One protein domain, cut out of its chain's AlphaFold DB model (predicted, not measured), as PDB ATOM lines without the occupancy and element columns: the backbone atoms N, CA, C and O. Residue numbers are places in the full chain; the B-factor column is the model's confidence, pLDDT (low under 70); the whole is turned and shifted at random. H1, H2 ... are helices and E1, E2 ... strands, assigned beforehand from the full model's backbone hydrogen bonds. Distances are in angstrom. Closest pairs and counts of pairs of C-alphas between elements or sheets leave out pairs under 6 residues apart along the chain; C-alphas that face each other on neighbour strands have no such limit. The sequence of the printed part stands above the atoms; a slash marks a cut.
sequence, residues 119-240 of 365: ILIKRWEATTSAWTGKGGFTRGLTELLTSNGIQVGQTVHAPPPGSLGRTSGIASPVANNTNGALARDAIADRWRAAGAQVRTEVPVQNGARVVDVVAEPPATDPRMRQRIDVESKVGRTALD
ATOM      1  N   ILE A 119     155.370 153.652  82.261       90.06
ATOM      2  CA  ILE A 119     156.295 152.897  83.106       90.06
ATOM      3  C   ILE A 119     156.423 153.648  84.430       90.06
ATOM      4  O   ILE A 119     156.987 154.744  84.460       90.06
ATOM      5  N   LEU A 120     155.905 153.083  85.520       92.81
ATOM      6  CA  LEU A 120     156.095 153.672  86.839       92.81
ATOM      7  C   LEU A 120     157.464 153.280  87.386       92.81
ATOM      8  O   LEU A 120     157.783 152.100  87.530       92.81
ATOM      9  N   ILE A 121     158.243 154.288  87.752       95.69
ATOM     10  CA  ILE A 121     159.485 154.137  88.496       95.69
ATOM     11  C   ILE A 121     159.265 154.775  89.861       95.69
ATOM     12  O   ILE A 121     158.936 155.954  89.954       95.69
ATOM     13  N   LYS A 122     159.461 153.998  90.926       96.69
ATOM     14  CA  LYS A 122     159.566 154.530  92.286       96.69
ATOM     15  C   LYS A 122     161.029 154.765  92.597       96.69
ATOM     16  O   LYS A 122     161.852 153.874  92.380       96.69
ATOM     17  N   ARG A 123     161.350 155.951  93.102       97.44
ATOM     18  CA  ARG A 123     162.718 156.339  93.433       97.44
ATOM     19  C   ARG A 123     162.768 157.035  94.778       97.44
ATOM     20  O   ARG A 123     161.942 157.884  95.070       97.44
ATOM     21  N   TRP A 124     163.740 156.688  95.606       97.38
ATOM     22  CA  TRP A 124     163.976 157.347  96.883       97.38
ATOM     23  C   TRP A 124     165.312 158.077  96.824       97.38
ATOM     24  O   TRP A 124     166.340 157.479  96.497       97.38
ATOM     25  N   GLU A 125     165.304 159.369  97.137       97.12
ATOM     26  CA  GLU A 125     166.507 160.199  97.160       97.12
ATOM     27  C   GLU A 125     166.788 160.703  98.571       97.12
ATOM     28  O   GLU A 125     165.929 161.273  99.243       97.12
ATOM     29  N   ALA A 126     168.021 160.487  99.027       97.12
ATOM     30  CA  ALA A 126     168.454 160.909 100.344       97.12
ATOM     31  C   ALA A 126     169.087 162.301 100.284       97.12
ATOM     32  O   ALA A 126     169.936 162.570  99.436       97.12
ATOM     33  N   THR A 127     168.731 163.149 101.241       97.75
ATOM     34  CA  THR A 127     169.361 164.451 101.472       97.75
ATOM     35  C   THR A 127     169.919 164.483 102.887       97.75
ATOM     36  O   THR A 127     169.250 164.085 103.847       97.75
ATOM     37  N   THR A 128     171.154 164.944 103.035       97.81
ATOM     38  CA  THR A 128     171.773 165.153 104.341       97.81
ATOM     39  C   THR A 128     171.001 166.225 105.101       97.81
ATOM     40  O   THR A 128     170.725 167.306 104.590       97.81
ATOM     41  N   SER A 129     170.627 165.933 106.341       97.06
ATOM     42  CA  SER A 129     169.907 166.865 107.202       97.06
ATOM     43  C   SER A 129     170.853 167.927 107.756       97.06
ATOM     44  O   SER A 129     171.790 167.591 108.478       97.06
ATOM     45  N   ALA A 130     170.553 169.208 107.535       96.50
ATOM     46  CA  ALA A 130     171.249 170.311 108.210       96.50
ATOM     47  C   ALA A 130     171.085 170.281 109.746       96.50
ATOM     48  O   ALA A 130     171.879 170.868 110.475       96.50
ATOM     49  N   TRP A 131     170.063 169.582 110.256       95.19
ATOM     50  CA  TRP A 131     169.771 169.487 111.688       95.19
ATOM     51  C   TRP A 131     170.555 168.380 112.403       95.19
ATOM     52  O   TRP A 131     170.964 168.530 113.558       95.19
ATOM     53  N   THR A 132     170.721 167.227 111.751       94.88
ATOM     54  CA  THR A 132     171.352 166.042 112.365       94.88
ATOM     55  C   THR A 132     172.693 165.664 111.751       94.88
ATOM     56  O   THR A 132     173.391 164.842 112.335       94.88
ATOM     57  N   GLY A 133     173.038 166.204 110.579       95.69
ATOM     58  CA  GLY A 133     174.202 165.793 109.789       95.69
ATOM     59  C   GLY A 133     174.072 164.405 109.151       95.69
ATOM     60  O   GLY A 133     174.979 163.969 108.451       95.69
ATOM     61  N   LYS A 134     172.962 163.691 109.375       95.38
ATOM     62  CA  LYS A 134     172.734 162.354 108.818       95.38
ATOM     63  C   LYS A 134     172.203 162.447 107.393       95.38
ATOM     64  O   LYS A 134     171.400 163.328 107.097       95.38
ATOM     65  N   GLY A 135     172.588 161.498 106.550       93.88
ATOM     66  CA  GLY A 135     172.120 161.340 105.176       93.88
ATOM     67  C   GLY A 135     172.400 159.925 104.672       93.88
ATOM     68  O   GLY A 135     173.081 159.148 105.342       93.88
ATOM     69  N   GLY A 136     171.859 159.595 103.501       94.38
ATOM     70  CA  GLY A 136     171.972 158.265 102.902       94.38
ATOM     71  C   GLY A 136     171.102 157.210 103.580       94.38
ATOM     72  O   GLY A 136     170.514 157.439 104.634       94.38
ATOM     73  N   PHE A 137     171.011 156.038 102.960       96.12
ATOM     74  CA  PHE A 137     170.261 154.906 103.492       96.12
ATOM     75  C   PHE A 137     171.215 153.850 104.043       96.12
ATOM     76  O   PHE A 137     172.304 153.634 103.513       96.12
ATOM     77  N   THR A 138     170.811 153.170 105.115       95.25
ATOM     78  CA  THR A 138     171.539 151.995 105.596       95.25
ATOM     79  C   THR A 138     171.526 150.897 104.536       95.25
ATOM     80  O   THR A 138     170.664 150.866 103.651       95.25
ATOM     81  N   ARG A 139     172.458 149.944 104.650       94.62
ATOM     82  CA  ARG A 139     172.513 148.780 103.757       94.62
ATOM     83  C   ARG A 139     171.183 148.024 103.724       94.62
ATOM     84  O   ARG A 139     170.636 147.837 102.650       94.62
ATOM     85  N   GLY A 140     170.616 147.706 104.890       93.25
ATOM     86  CA  GLY A 140     169.348 146.974 104.968       93.25
ATOM     87  C   GLY A 140     168.155 147.726 104.365       93.25
ATOM     88  O   GLY A 140     167.303 147.109 103.736       93.25
ATOM     89  N   LEU A 141     168.094 149.060 104.493       94.94
ATOM     90  CA  LEU A 141     167.062 149.849 103.805       94.94
ATOM     91  C   LEU A 141     167.289 149.847 102.286       94.94
ATOM     92  O   LEU A 141     166.345 149.660 101.528       94.94
ATOM     93  N   THR A 142     168.536 150.008 101.844       95.50
ATOM     94  CA  THR A 142     168.899 149.977 100.418       95.50
ATOM     95  C   THR A 142     168.553 148.629  99.785       95.50
ATOM     96  O   THR A 142     167.938 148.591  98.721       95.50
ATOM     97  N   GLU A 143     168.887 147.523 100.451       94.81
ATOM     98  CA  GLU A 143     168.544 146.160 100.030       94.81
ATOM     99  C   GLU A 143     167.026 145.964  99.972       94.81
ATOM    100  O   GLU A 143     166.519 145.452  98.976       94.81
ATOM    101  N   LEU A 144     166.274 146.426 100.978       94.44
ATOM    102  CA  LEU A 144     164.811 146.335 100.964       94.44
ATOM    103  C   LEU A 144     164.198 147.105  99.783       94.44
ATOM    104  O   LEU A 144     163.328 146.574  99.096       94.44
ATOM    105  N   LEU A 145     164.650 148.335  99.532       96.44
ATOM    106  CA  LEU A 145     164.161 149.159  98.423       96.44
ATOM    107  C   LEU A 145     164.462 148.494  97.074       96.44
ATOM    108  O   LEU A 145     163.555 148.243  96.278       96.44
ATOM    109  N   THR A 146     165.730 148.152  96.844       96.31
ATOM    110  CA  THR A 146     166.206 147.634  95.552       96.31
ATOM    111  C   THR A 146     165.679 146.236  95.244       96.31
ATOM    112  O   THR A 146     165.249 146.000  94.115       96.31
ATOM    113  N   SER A 147     165.610 145.336  96.233       95.38
ATOM    114  CA  SER A 147     165.024 143.993  96.060       95.38
ATOM    115  C   SER A 147     163.545 144.027  95.675       95.38
ATOM    116  O   SER A 147     163.056 143.091  95.049       95.38
ATOM    117  N   ASN A 148     162.843 145.120  95.985       94.25
ATOM    118  CA  ASN A 148     161.450 145.314  95.598       94.25
ATOM    119  C   ASN A 148     161.270 146.268  94.398       94.25
ATOM    120  O   ASN A 148     160.152 146.677  94.079       94.25
ATOM    121  N   GLY A 149     162.355 146.606  93.694       94.62
ATOM    122  CA  GLY A 149     162.315 147.415  92.475       94.62
ATOM    123  C   GLY A 149     162.146 148.920  92.695       94.62
ATOM    124  O   GLY A 149     161.882 149.636  91.728       94.62
ATOM    125  N   ILE A 150     162.308 149.409  93.928       97.50
ATOM    126  CA  ILE A 150     162.402 150.843  94.213       97.50
ATOM    127  C   ILE A 150     163.852 151.276  93.987       97.50
ATOM    128  O   ILE A 150     164.786 150.740  94.585       97.50
ATOM    129  N   GLN A 151     164.048 152.260  93.115       97.69
ATOM    130  CA  GLN A 151     165.367 152.805  92.832       97.69
ATOM    131  C   GLN A 151     165.860 153.667  93.994       97.69
ATOM    132  O   GLN A 151     165.105 154.437  94.584       97.69
ATOM    133  N   VAL A 152     167.155 153.598  94.272       96.44
ATOM    134  CA  VAL A 152     167.818 154.478  95.236       96.44
ATOM    135  C   VAL A 152     168.678 155.471  94.467       96.44
ATOM    136  O   VAL A 152     169.435 155.086  93.574       96.44
ATOM    137  N   GLY A 153     168.544 156.759  94.790       90.44
ATOM    138  CA  GLY A 153     169.415 157.796  94.246       90.44
ATOM    139  C   GLY A 153     170.882 157.473  94.523       90.44
ATOM    140  O   GLY A 153     171.248 157.149  95.647       90.44
ATOM    141  N   GLN A 154     171.723 157.556  93.493       84.06
ATOM    142  CA  GLN A 154     173.139 157.173  93.588       84.06
ATOM    143  C   GLN A 154     173.954 158.092  94.508       84.06
ATOM    144  O   GLN A 154     175.000 157.697  95.012       84.06
ATOM    145  N   THR A 155     173.477 159.317  94.725       89.25
ATOM    146  CA  THR A 155     174.152 160.341  95.520       89.25
ATOM    147  C   THR A 155     173.308 160.729  96.724       89.25
ATOM    148  O   THR A 155     172.091 160.889  96.616       89.25
ATOM    149  N   VAL A 156     173.969 160.952  97.860       95.69
ATOM    150  CA  VAL A 156     173.358 161.644  98.998       95.69
ATOM    151  C   VAL A 156     173.499 163.140  98.763       95.69
ATOM    152  O   VAL A 156     174.614 163.653  98.680       95.69
ATOM    153  N   HIS A 157     172.379 163.842  98.650       96.44
ATOM    154  CA  HIS A 157     172.387 165.276  98.375       96.44
ATOM    155  C   HIS A 157     172.856 166.061  99.596       96.44
ATOM    156  O   HIS A 157     172.515 165.731 100.735       96.44
ATOM    157  N   ALA A 158     173.634 167.114  99.365       97.12
ATOM    158  CA  ALA A 158     173.946 168.083 100.407       97.12
ATOM    159  C   ALA A 158     172.666 168.828 100.847       97.12
ATOM    160  O   ALA A 158     171.711 168.896 100.065       97.12
ATOM    161  N   PRO A 159     172.624 169.400 102.066       97.50
ATOM    162  CA  PRO A 159     171.508 170.246 102.468       97.50
ATOM    163  C   PRO A 159     171.358 171.419 101.481       97.50
ATOM    164  O   PRO A 159     172.344 172.126 101.246       97.50
ATOM    165  N   PRO A 160     170.169 171.648 100.895       97.19
ATOM    166  CA  PRO A 160     169.961 172.767  99.982       97.19
ATOM    167  C   PRO A 160     170.197 174.122 100.665       97.19
ATOM    168  O   PRO A 160     170.018 174.233 101.887       97.19
ATOM    169  N   PRO A 161     170.543 175.177  99.904       96.62
ATOM    170  CA  PRO A 161     170.596 176.539 100.428       96.62
ATOM    171  C   PRO A 161     169.314 176.910 101.187       96.62
ATOM    172  O   PRO A 161     168.214 176.560 100.769       96.62
ATOM    173  N   GLY A 162     169.463 177.594 102.324       95.38
ATOM    174  CA  GLY A 162     168.344 177.939 103.210       95.38
ATOM    175  C   GLY A 162     167.960 176.852 104.222       95.38
ATOM    176  O   GLY A 162     167.100 177.097 105.065       95.38
ATOM    177  N   SER A 163     168.606 175.679 104.194       97.25
ATOM    178  CA  SER A 163     168.350 174.632 105.190       97.25
ATOM    179  C   SER A 163     168.654 175.106 106.618       97.25
ATOM    180  O   SER A 163     169.702 175.685 106.901       97.25
ATOM    181  N   LEU A 164     167.751 174.791 107.543       97.62
ATOM    182  CA  LEU A 164     167.788 175.194 108.943       97.62
ATOM    183  C   LEU A 164     168.456 174.112 109.805       97.62
ATOM    184  O   LEU A 164     167.941 172.998 109.951       97.62
ATOM    185  N   GLY A 165     169.610 174.449 110.383       95.81
ATOM    186  CA  GLY A 165     170.313 173.630 111.377       95.81
ATOM    187  C   GLY A 165     169.896 173.944 112.819       95.81
ATOM    188  O   GLY A 165     169.091 174.840 113.066       95.81
ATOM    189  N   ARG A 166     170.480 173.242 113.802       95.31
ATOM    190  CA  ARG A 166     170.153 173.420 115.238       95.31
ATOM    191  C   ARG A 166     170.393 174.834 115.765       95.31
ATOM    192  O   ARG A 166     169.737 175.260 116.705       95.31
ATOM    193  N   THR A 167     171.342 175.548 115.170       94.06
ATOM    194  CA  THR A 167     171.723 176.913 115.550       94.06
ATOM    195  C   THR A 167     170.834 177.985 114.921       94.06
ATOM    196  O   THR A 167     171.032 179.161 115.191       94.06
ATOM    197  N   SER A 168     169.840 177.603 114.110       93.06
ATOM    198  CA  SER A 168     168.921 178.548 113.455       93.06
ATOM    199  C   SER A 168     167.977 179.276 114.417       93.06
ATOM    200  O   SER A 168     167.317 180.224 114.009       93.06
ATOM    201  N   GLY A 169     167.857 178.816 115.668       94.00
ATOM    202  CA  GLY A 169     166.867 179.327 116.621       94.00
ATOM    203  C   GLY A 169     165.423 178.903 116.311       94.00
ATOM    204  O   GLY A 169     164.510 179.276 117.043       94.00
ATOM    205  N   ILE A 170     165.204 178.104 115.261       95.50
ATOM    206  CA  ILE A 170     163.885 177.618 114.846       95.50
ATOM    207  C   ILE A 170     163.582 176.266 115.498       95.50
ATOM    208  O   ILE A 170     164.449 175.400 115.626       95.50
ATOM    209  N   ALA A 171     162.322 176.059 115.888       95.69
ATOM    210  CA  ALA A 171     161.869 174.796 116.458       95.69
ATOM    211  C   ALA A 171     162.042 173.630 115.465       95.69
ATOM    212  O   ALA A 171     161.714 173.743 114.284       95.69
ATOM    213  N   SER A 172     162.489 172.475 115.973       93.75
ATOM    214  CA  SER A 172     162.781 171.273 115.171       93.75
ATOM    215  C   SER A 172     161.662 170.873 114.191       93.75
ATOM    216  O   SER A 172     161.979 170.610 113.033       93.75
ATOM    217  N   PRO A 173     160.359 170.874 114.555       94.00
ATOM    218  CA  PRO A 173     159.298 170.530 113.601       94.00
ATOM    219  C   PRO A 173     159.227 171.484 112.401       94.00
ATOM    220  O   PRO A 173     159.095 171.037 111.263       94.00
ATOM    221  N   VAL A 174     159.382 172.789 112.639       95.06
ATOM    222  CA  VAL A 174     159.370 173.814 111.584       95.06
ATOM    223  C   VAL A 174     160.606 173.675 110.698       95.06
ATOM    224  O   VAL A 174     160.496 173.711 109.471       95.06
ATOM    225  N   ALA A 175     161.774 173.438 111.304       95.00
ATOM    226  CA  ALA A 175     163.010 173.180 110.572       95.00
ATOM    227  C   ALA A 175     162.913 171.913 109.707       95.00
ATOM    228  O   ALA A 175     163.329 171.929 108.554       95.00
ATOM    229  N   ASN A 176     162.321 170.833 110.221       92.69
ATOM    230  CA  ASN A 176     162.148 169.584 109.478       92.69
ATOM    231  C   ASN A 176     161.225 169.759 108.268       92.69
ATOM    232  O   ASN A 176     161.581 169.307 107.182       92.69
ATOM    233  N   ASN A 177     160.095 170.452 108.430       93.69
ATOM    234  CA  ASN A 177     159.177 170.732 107.322       93.69
ATOM    235  C   ASN A 177     159.838 171.625 106.262       93.69
ATOM    236  O   ASN A 177     159.784 171.314 105.075       93.69
ATOM    237  N   THR A 178     160.528 172.686 106.695       96.75
ATOM    238  CA  THR A 178     161.249 173.606 105.799       96.75
ATOM    239  C   THR A 178     162.341 172.874 105.022       96.75
ATOM    240  O   THR A 178     162.398 172.953 103.798       96.75
ATOM    241  N   ASN A 179     163.177 172.096 105.713       97.38
ATOM    242  CA  ASN A 179     164.248 171.323 105.087       97.38
ATOM    243  C   ASN A 179     163.702 170.249 104.138       97.38
ATOM    244  O   ASN A 179     164.316 169.983 103.107       97.38
ATOM    245  N   GLY A 180     162.560 169.640 104.472       96.00
ATOM    246  CA  GLY A 180     161.848 168.704 103.602       96.00
ATOM    247  C   GLY A 180     161.415 169.350 102.287       96.00
ATOM    248  O   GLY A 180     161.745 168.833 101.220       96.00
ATOM    249  N   ALA A 181     160.755 170.511 102.365       97.38
ATOM    250  CA  ALA A 181     160.321 171.272 101.195       97.38
ATOM    251  C   ALA A 181     161.509 171.714 100.326       97.38
ATOM    252  O   ALA A 181     161.514 171.465  99.123       97.38
ATOM    253  N   LEU A 182     162.566 172.257 100.939       98.12
ATOM    254  CA  LEU A 182     163.785 172.647 100.224       98.12
ATOM    255  C   LEU A 182     164.444 171.460  99.508       98.12
ATOM    256  O   LEU A 182     164.901 171.590  98.373       98.12
ATOM    257  N   ALA A 183     164.495 170.289 100.150       97.81
ATOM    258  CA  ALA A 183     165.054 169.085  99.542       97.81
ATOM    259  C   ALA A 183     164.215 168.598  98.355       97.81
ATOM    260  O   ALA A 183     164.777 168.265  97.311       97.81
ATOM    261  N   ARG A 184     162.882 168.588  98.493       97.56
ATOM    262  CA  ARG A 184     161.952 168.283  97.397       97.56
ATOM    263  C   ARG A 184     162.165 169.229  96.219       97.56
ATOM    264  O   ARG A 184     162.309 168.757  95.094       97.56
ATOM    265  N   ASP A 185     162.208 170.532  96.466       97.88
ATOM    266  CA  ASP A 185     162.329 171.533  95.403       97.88
ATOM    267  C   ASP A 185     163.683 171.409  94.688       97.88
ATOM    268  O   ASP A 185     163.733 171.367  93.461       97.88
ATOM    269  N   ALA A 186     164.767 171.174  95.435       97.62
ATOM    270  CA  ALA A 186     166.077 170.894  94.852       97.62
ATOM    271  C   ALA A 186     166.101 169.605  94.004       97.62
ATOM    272  O   ALA A 186     166.795 169.546  92.987       97.62
ATOM    273  N   ILE A 187     165.368 168.554  94.402       97.19
ATOM    274  CA  ILE A 187     165.179 167.345  93.580       97.19
ATOM    275  C   ILE A 187     164.406 167.688  92.302       97.19
ATOM    276  O   ILE A 187     164.828 167.302  91.209       97.19
ATOM    277  N   ALA A 188     163.301 168.422  92.427       97.62
ATOM    278  CA  ALA A 188     162.463 168.831  91.307       97.62
ATOM    279  C   ALA A 188     163.251 169.647  90.274       97.62
ATOM    280  O   ALA A 188     163.169 169.367  89.078       97.62
ATOM    281  N   ASP A 189     164.074 170.591  90.724       97.50
ATOM    282  CA  ASP A 189     164.888 171.435  89.851       97.50
ATOM    283  C   ASP A 189     165.932 170.640  89.070       97.50
ATOM    284  O   ASP A 189     166.132 170.900  87.883       97.50
ATOM    285  N   ARG A 190     166.540 169.605  89.668       95.69
ATOM    286  CA  ARG A 190     167.448 168.709  88.930       95.69
ATOM    287  C   ARG A 190     166.731 167.949  87.820       95.69
ATOM    288  O   ARG A 190     167.277 167.816  86.728       95.69
ATOM    289  N   TRP A 191     165.508 167.482  88.067       95.94
ATOM    290  CA  TRP A 191     164.705 166.822  87.035       95.94
ATOM    291  C   TRP A 191     164.280 167.788  85.926       95.94
ATOM    292  O   TRP A 191     164.364 167.430  84.751       95.94
ATOM    293  N   ARG A 192     163.899 169.026  86.270       97.31
ATOM    294  CA  ARG A 192     163.605 170.077  85.278       97.31
ATOM    295  C   ARG A 192     164.832 170.398  84.431       97.31
ATOM    296  O   ARG A 192     164.725 170.469  83.211       97.31
ATOM    297  N   ALA A 193     165.997 170.537  85.061       96.69
ATOM    298  CA  ALA A 193     167.261 170.781  84.371       96.69
ATOM    299  C   ALA A 193     167.649 169.624  83.433       96.69
ATOM    300  O   ALA A 193     168.255 169.856  82.392       96.69
ATOM    301  N   ALA A 194     167.245 168.393  83.760       94.44
ATOM    302  CA  ALA A 194     167.386 167.224  82.891       94.44
ATOM    303  C   ALA A 194     166.322 167.145  81.770       94.44
ATOM    304  O   ALA A 194     166.292 166.168  81.024       94.44
ATOM    305  N   GLY A 195     165.445 168.147  81.644       95.38
ATOM    306  CA  GLY A 195     164.421 168.232  80.601       95.38
ATOM    307  C   GLY A 195     163.124 167.477  80.902       95.38
ATOM    308  O   GLY A 195     162.286 167.341  80.011       95.38
ATOM    309  N   ALA A 196     162.931 166.976  82.126       96.44
ATOM    310  CA  ALA A 196     161.683 166.324  82.511       96.44
ATOM    311  C   ALA A 196     160.570 167.347  82.787       96.44
ATOM    312  O   ALA A 196     160.815 168.437  83.313       96.44
ATOM    313  N   GLN A 197     159.321 166.967  82.512       96.00
ATOM    314  CA  GLN A 197     158.166 167.675  83.065       96.00
ATOM    315  C   GLN A 197     158.035 167.314  84.545       96.00
ATOM    316  O   GLN A 197     158.038 166.134  84.891       96.00
ATOM    317  N   VAL A 198     157.932 168.312  85.426       97.00
ATOM    318  CA  VAL A 198     158.003 168.091  86.877       97.00
ATOM    319  C   VAL A 198     156.829 168.716  87.610       97.00
ATOM    320  O   VAL A 198     156.511 169.891  87.417       97.00
ATOM    321  N   ARG A 199     156.238 167.936  88.514       95.75
ATOM    322  CA  ARG A 199     155.214 168.353  89.474       95.75
ATOM    323  C   ARG A 199     155.681 168.007  90.888       95.75
ATOM    324  O   ARG A 199     156.350 166.997  91.077       95.75
ATOM    325  N   THR A 200     155.333 168.830  91.869       94.94
ATOM    326  CA  THR A 200     155.681 168.631  93.285       94.94
ATOM    327  C   THR A 200     154.426 168.430  94.120       94.94
ATOM    328  O   THR A 200     153.365 168.916  93.735       94.94
ATOM    329  N   GLU A 201     154.557 167.729  95.247       87.94
ATOM    330  CA  GLU A 201     153.459 167.456  96.191       87.94
ATOM    331  C   GLU A 201     152.208 166.903  95.501       87.94
ATOM    332  O   GLU A 201     151.088 167.367  95.707       87.94
ATOM    333  N   VAL A 202     152.399 165.907  94.641       80.81
ATOM    334  CA  VAL A 202     151.307 165.364  93.840       80.81
ATOM    335  C   VAL A 202     150.467 164.433  94.712       80.81
ATOM    336  O   VAL A 202     150.982 163.399  95.154       80.81
ATOM    337  N   PRO A 203     149.177 164.734  94.939       76.06
ATOM    338  CA  PRO A 203     148.295 163.818  95.638       76.06
ATOM    339  C   PRO A 203     148.098 162.559  94.792       76.06
ATOM    340  O   PRO A 203     147.827 162.618  93.591       76.06
ATOM    341  N   VAL A 204     148.220 161.404  95.423       68.00
ATOM    342  CA  VAL A 204     147.950 160.085  94.848       68.00
ATOM    343  C   VAL A 204     146.988 159.332  95.766       68.00
ATOM    344  O   VAL A 204     146.761 159.745  96.903       68.00
ATOM    345  N   GLN A 205     146.391 158.242  95.271       60.12
ATOM    346  CA  GLN A 205     145.445 157.423  96.050       60.12
ATOM    347  C   GLN A 205     144.275 158.267  96.605       60.12
ATOM    348  O   GLN A 205     144.008 158.277  97.802       60.12
ATOM    349  N   ASN A 206     143.629 159.063  95.741       55.00
ATOM    350  CA  ASN A 206     142.541 159.991  96.098       55.00
ATOM    351  C   ASN A 206     142.882 160.998  97.216       55.00
ATOM    352  O   ASN A 206     142.013 161.409  97.979       55.00
ATOM    353  N   GLY A 207     144.148 161.408  97.304       57.84
ATOM    354  CA  GLY A 207     144.609 162.387  98.289       57.84
ATOM    355  C   GLY A 207     145.055 161.783  99.619       57.84
ATOM    356  O   GLY A 207     145.518 162.522 100.482       57.84
ATOM    357  N   ALA A 208     144.989 160.457  99.780       54.62
ATOM    358  CA  ALA A 208     145.471 159.773 100.980       54.62
ATOM    359  C   ALA A 208     147.005 159.787 101.113       54.62
ATOM    360  O   ALA A 208     147.542 159.581 102.202       54.62
ATOM    361  N   ARG A 209     147.726 160.020 100.011       71.00
ATOM    362  CA  ARG A 209     149.187 160.091  99.991       71.00
ATOM    363  C   ARG A 209     149.642 161.224  99.083       71.00
ATOM    364  O   ARG A 209     149.008 161.517  98.077       71.00
ATOM    365  N   VAL A 210     150.780 161.816  99.414       82.62
ATOM    366  CA  VAL A 210     151.458 162.816  98.588       82.62
ATOM    367  C   VAL A 210     152.778 162.215  98.109       82.62
ATOM    368  O   VAL A 210     153.456 161.538  98.880       82.62
ATOM    369  N   VAL A 211     153.082 162.361  96.822       88.88
ATOM    370  CA  VAL A 211     154.409 162.085  96.250       88.88
ATOM    371  C   VAL A 211     155.169 163.401  96.217       88.88
ATOM    372  O   VAL A 211     154.641 164.391  95.702       88.88
ATOM    373  N   ASP A 212     156.397 163.414  96.729       94.12
ATOM    374  CA  ASP A 212     157.176 164.649  96.832       94.12
ATOM    375  C   ASP A 212     157.457 165.256  95.452       94.12
ATOM    376  O   ASP A 212     157.195 166.442  95.230       94.12
ATOM    377  N   VAL A 213     157.948 164.448  94.507       96.75
ATOM    378  CA  VAL A 213     158.225 164.884  93.132       96.75
ATOM    379  C   VAL A 213     157.753 163.835  92.132       96.75
ATOM    380  O   VAL A 213     158.095 162.662  92.237       96.75
ATOM    381  N   VAL A 214     157.013 164.263  91.115       96.25
ATOM    382  CA  VAL A 214     156.704 163.460  89.931       96.25
ATOM    383  C   VAL A 214     157.449 164.057  88.751       96.25
ATOM    384  O   VAL A 214     157.189 165.202  88.377       96.25
ATOM    385  N   ALA A 215     158.353 163.281  88.164       96.50
ATOM    386  CA  ALA A 215     159.088 163.643  86.962       96.50
ATOM    387  C   ALA A 215     158.672 162.748  85.788       96.50
ATOM    388  O   ALA A 215     158.617 161.525  85.907       96.50
ATOM    389  N   GLU A 216     158.400 163.355  84.640       95.56
ATOM    390  CA  GLU A 216     158.105 162.677  83.378       95.56
ATOM    391  C   GLU A 216     159.181 163.074  82.361       95.56
ATOM    392  O   GLU A 216     159.097 164.153  81.761       95.56
ATOM    393  N   PRO A 217     160.238 162.255  82.206       93.88
ATOM    394  CA  PRO A 217     161.249 162.484  81.186       93.88
ATOM    395  C   PRO A 217     160.639 162.472  79.777       93.88
ATOM    396  O   PRO A 217     159.631 161.793  79.548       93.88
ATOM    397  N   PRO A 218     161.262 163.165  78.808       89.56
ATOM    398  CA  PRO A 218     160.841 163.099  77.414       89.56
ATOM    399  C   PRO A 218     160.858 161.653  76.910       89.56
ATOM    400  O   PRO A 218     161.817 160.917  77.144       89.56
ATOM    401  N   ALA A 219     159.816 161.254  76.184       86.25
ATOM    402  CA  ALA A 219     159.736 159.946  75.548       86.25
ATOM    403  C   ALA A 219     159.309 160.101  74.088       86.25
ATOM    404  O   ALA A 219     158.294 160.733  73.800       86.25
ATOM    405  N   THR A 220     160.081 159.508  73.178       84.00
ATOM    406  CA  THR A 220     159.792 159.518  71.735       84.00
ATOM    407  C   THR A 220     158.663 158.548  71.371       84.00
ATOM    408  O   THR A 220     157.894 158.818  70.456       84.00
ATOM    409  N   ASP A 221     158.543 157.436  72.103       79.38
ATOM    410  CA  ASP A 221     157.462 156.456  71.961       79.38
ATOM    411  C   ASP A 221     156.492 156.576  73.157       79.38
ATOM    412  O   ASP A 221     156.932 156.416  74.305       79.38
ATOM    413  N   PRO A 222     155.183 156.817  72.927       71.62
ATOM    414  CA  PRO A 222     154.165 156.833  73.976       71.62
ATOM    415  C   PRO A 222     154.177 155.595  74.884       71.62
ATOM    416  O   PRO A 222     153.943 155.726  76.086       71.62
ATOM    417  N   ARG A 223     154.522 154.414  74.352       70.00
ATOM    418  CA  ARG A 223     154.603 153.150  75.108       70.00
ATOM    419  C   ARG A 223     155.772 153.108  76.084       70.00
ATOM    420  O   ARG A 223     155.739 152.344  77.049       70.00
ATOM    421  N   MET A 224     156.800 153.917  75.844       80.06
ATOM    422  CA  MET A 224     158.000 154.021  76.675       80.06
ATOM    423  C   MET A 224     157.961 155.224  77.619       80.06
ATOM    424  O   MET A 224     158.944 155.470  78.320       80.06
ATOM    425  N   ARG A 225     156.840 155.960  77.678       89.44
ATOM    426  CA  ARG A 225     156.658 157.060  78.632       89.44
ATOM    427  C   ARG A 225     156.911 156.582  80.049       89.44
ATOM    428  O   ARG A 225     156.263 155.651  80.521       89.44
ATOM    429  N   GLN A 226     157.828 157.250  80.737       93.25
ATOM    430  CA  GLN A 226     158.134 156.973  82.132       93.25
ATOM    431  C   GLN A 226     157.487 158.027  83.018       93.25
ATOM    432  O   GLN A 226     157.503 159.217  82.705       93.25
ATOM    433  N   ARG A 227     156.960 157.576  84.149       94.12
ATOM    434  CA  ARG A 227     156.591 158.422  85.274       94.12
ATOM    435  C   ARG A 227     157.462 158.024  86.455       94.12
ATOM    436  O   ARG A 227     157.391 156.889  86.923       94.12
ATOM    437  N   ILE A 228     158.269 158.956  86.931       95.94
ATOM    438  CA  ILE A 228     159.191 158.760  88.042       95.94
ATOM    439  C   ILE A 228     158.605 159.460  89.263       95.94
ATOM    440  O   ILE A 228     158.604 160.685  89.349       95.94
ATOM    441  N   ASP A 229     158.099 158.667  90.196       96.06
ATOM    442  CA  ASP A 229     157.648 159.128  91.502       96.06
ATOM    443  C   ASP A 229     158.844 159.078  92.460       96.06
ATOM    444  O   ASP A 229     159.348 157.996  92.787       96.06
ATOM    445  N   VAL A 230     159.309 160.249  92.884       97.12
ATOM    446  CA  VAL A 230     160.475 160.416  93.747       97.12
ATOM    447  C   VAL A 230     160.040 160.815  95.150       97.12
ATOM    448  O   VAL A 230     159.356 161.824  95.308       97.12
ATOM    449  N   GLU A 231     160.507 160.075  96.155       95.75
ATOM    450  CA  GLU A 231     160.381 160.456  97.562       95.75
ATOM    451  C   GLU A 231     161.673 161.040  98.119       95.75
ATOM    452  O   GLU A 231     162.749 160.439  98.024       95.75
ATOM    453  N   SER A 232     161.542 162.207  98.744       95.69
ATOM    454  CA  SER A 232     162.626 162.954  99.367       95.69
ATOM    455  C   SER A 232     162.797 162.522 100.820       95.69
ATOM    456  O   SER A 232     161.874 162.583 101.636       95.69
ATOM    457  N   LYS A 233     164.000 162.076 101.186       95.81
ATOM    458  CA  LYS A 233     164.321 161.631 102.548       95.81
ATOM    459  C   LYS A 233     165.426 162.488 103.149       95.81
ATOM    460  O   LYS A 233     166.610 162.251 102.925       95.81
ATOM    461  N   VAL A 234     165.039 163.465 103.968       96.25
ATOM    462  CA  VAL A 234     165.982 164.333 104.690       96.25
ATOM    463  C   VAL A 234     166.394 163.688 106.014       96.25
ATOM    464  O   VAL A 234     165.594 163.581 106.941       96.25
ATOM    465  N   GLY A 235     167.643 163.228 106.110       93.25
ATOM    466  CA  GLY A 235     168.218 162.620 107.321       93.25
ATOM    467  C   GLY A 235     167.549 161.341 107.831       93.25
ATOM    468  O   GLY A 235     167.882 160.873 108.922       93.25
ATOM    469  N   ARG A 236     166.624 160.759 107.062       92.19
ATOM    470  CA  ARG A 236     165.989 159.468 107.347       92.19
ATOM    471  C   ARG A 236     166.830 158.359 106.736       92.19
ATOM    472  O   ARG A 236     166.820 158.176 105.525       92.19
ATOM    473  N   THR A 237     167.570 157.648 107.582       91.12
ATOM    474  CA  THR A 237     168.596 156.707 107.117       91.12
ATOM    475  C   THR A 237     168.233 155.238 107.311       91.12
ATOM    476  O   THR A 237     168.717 154.397 106.565       91.12
ATOM    477  N   ALA A 238     167.417 154.904 108.312       90.88
ATOM    478  CA  ALA A 238     167.161 153.528 108.734       90.88
ATOM    479  C   ALA A 238     165.686 153.128 108.590       90.88
ATOM    480  O   ALA A 238     164.814 153.973 108.405       90.88
ATOM    481  N   LEU A 239     165.429 151.822 108.691       88.75
ATOM    482  CA  LEU A 239     164.082 151.262 108.718       88.75
ATOM    483  C   LEU A 239     163.404 151.548 110.059       88.75
ATOM    484  O   LEU A 239     163.913 151.163 111.110       88.75
ATOM    485  N   ASP A 240     162.214 152.123 109.991       90.00
ATOM    486  CA  ASP A 240     161.239 152.190 111.075       90.00
ATOM    487  C   ASP A 240     159.859 151.743 110.542       90.00
ATOM    488  O   ASP A 240     159.735 151.332 109.382       90.00
TER     489      ASP A 240
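Overview. This is residues 119 to 240 of the 365 residues of an uncharacterized protein of Pelomonas sp. Root1237 (UniProt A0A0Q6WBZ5). A strongly twisted four-stranded sheet curls round one long helix, H2, making two layers; short H1 lies beyond edge strand E1 and only grazes the sheet. The 122 printed residues run E1 H1 H2 E2 E3 E4; the mixed sheet is ordered E1 E4 E3 E2. Class mixed, it is compact, radius of gyration of the C-alphas 15.0 A, spanning 51 by 29 by 29 A.

Arrangement. Start at E1, residues 119 to 127, parallel to E4, residues 226 to 234: N 121 and O 227, 2.9 A. E2, residues 197 to 204, E3, residues 209 to 216, and E4 form a meander, successive antiparallel hairpins: N 199 and O 214, 2.9 A; N 228 and O 215, 2.8 A. E2 bends by 82 degrees at residue 201. H2, residues 172 to 193, touches E4, closest C-alphas Arg 184 and Ser 232, 5.7 A. H1, residues 139 to 147, and H2 are apart; every O i to N i+4 pair in both is within hydrogen-bond range. E1, H1 H2, E2 make a split strand-helix-strand unit, E4 E3 between its strands, crossover right-handed.

Along the chain. Find C-alpha 119 at (156.295, 152.897, 83.106), where E1 begins; H2 runs 31.1 A from first to last C-alpha; E4 ends at C-alpha 234 at (165.982, 164.333, 104.690).

Size, cuts and confidence. Uncut; links E1 to H1 and H1 to H2 are long; residues 204 to 208 have pLDDT under 70.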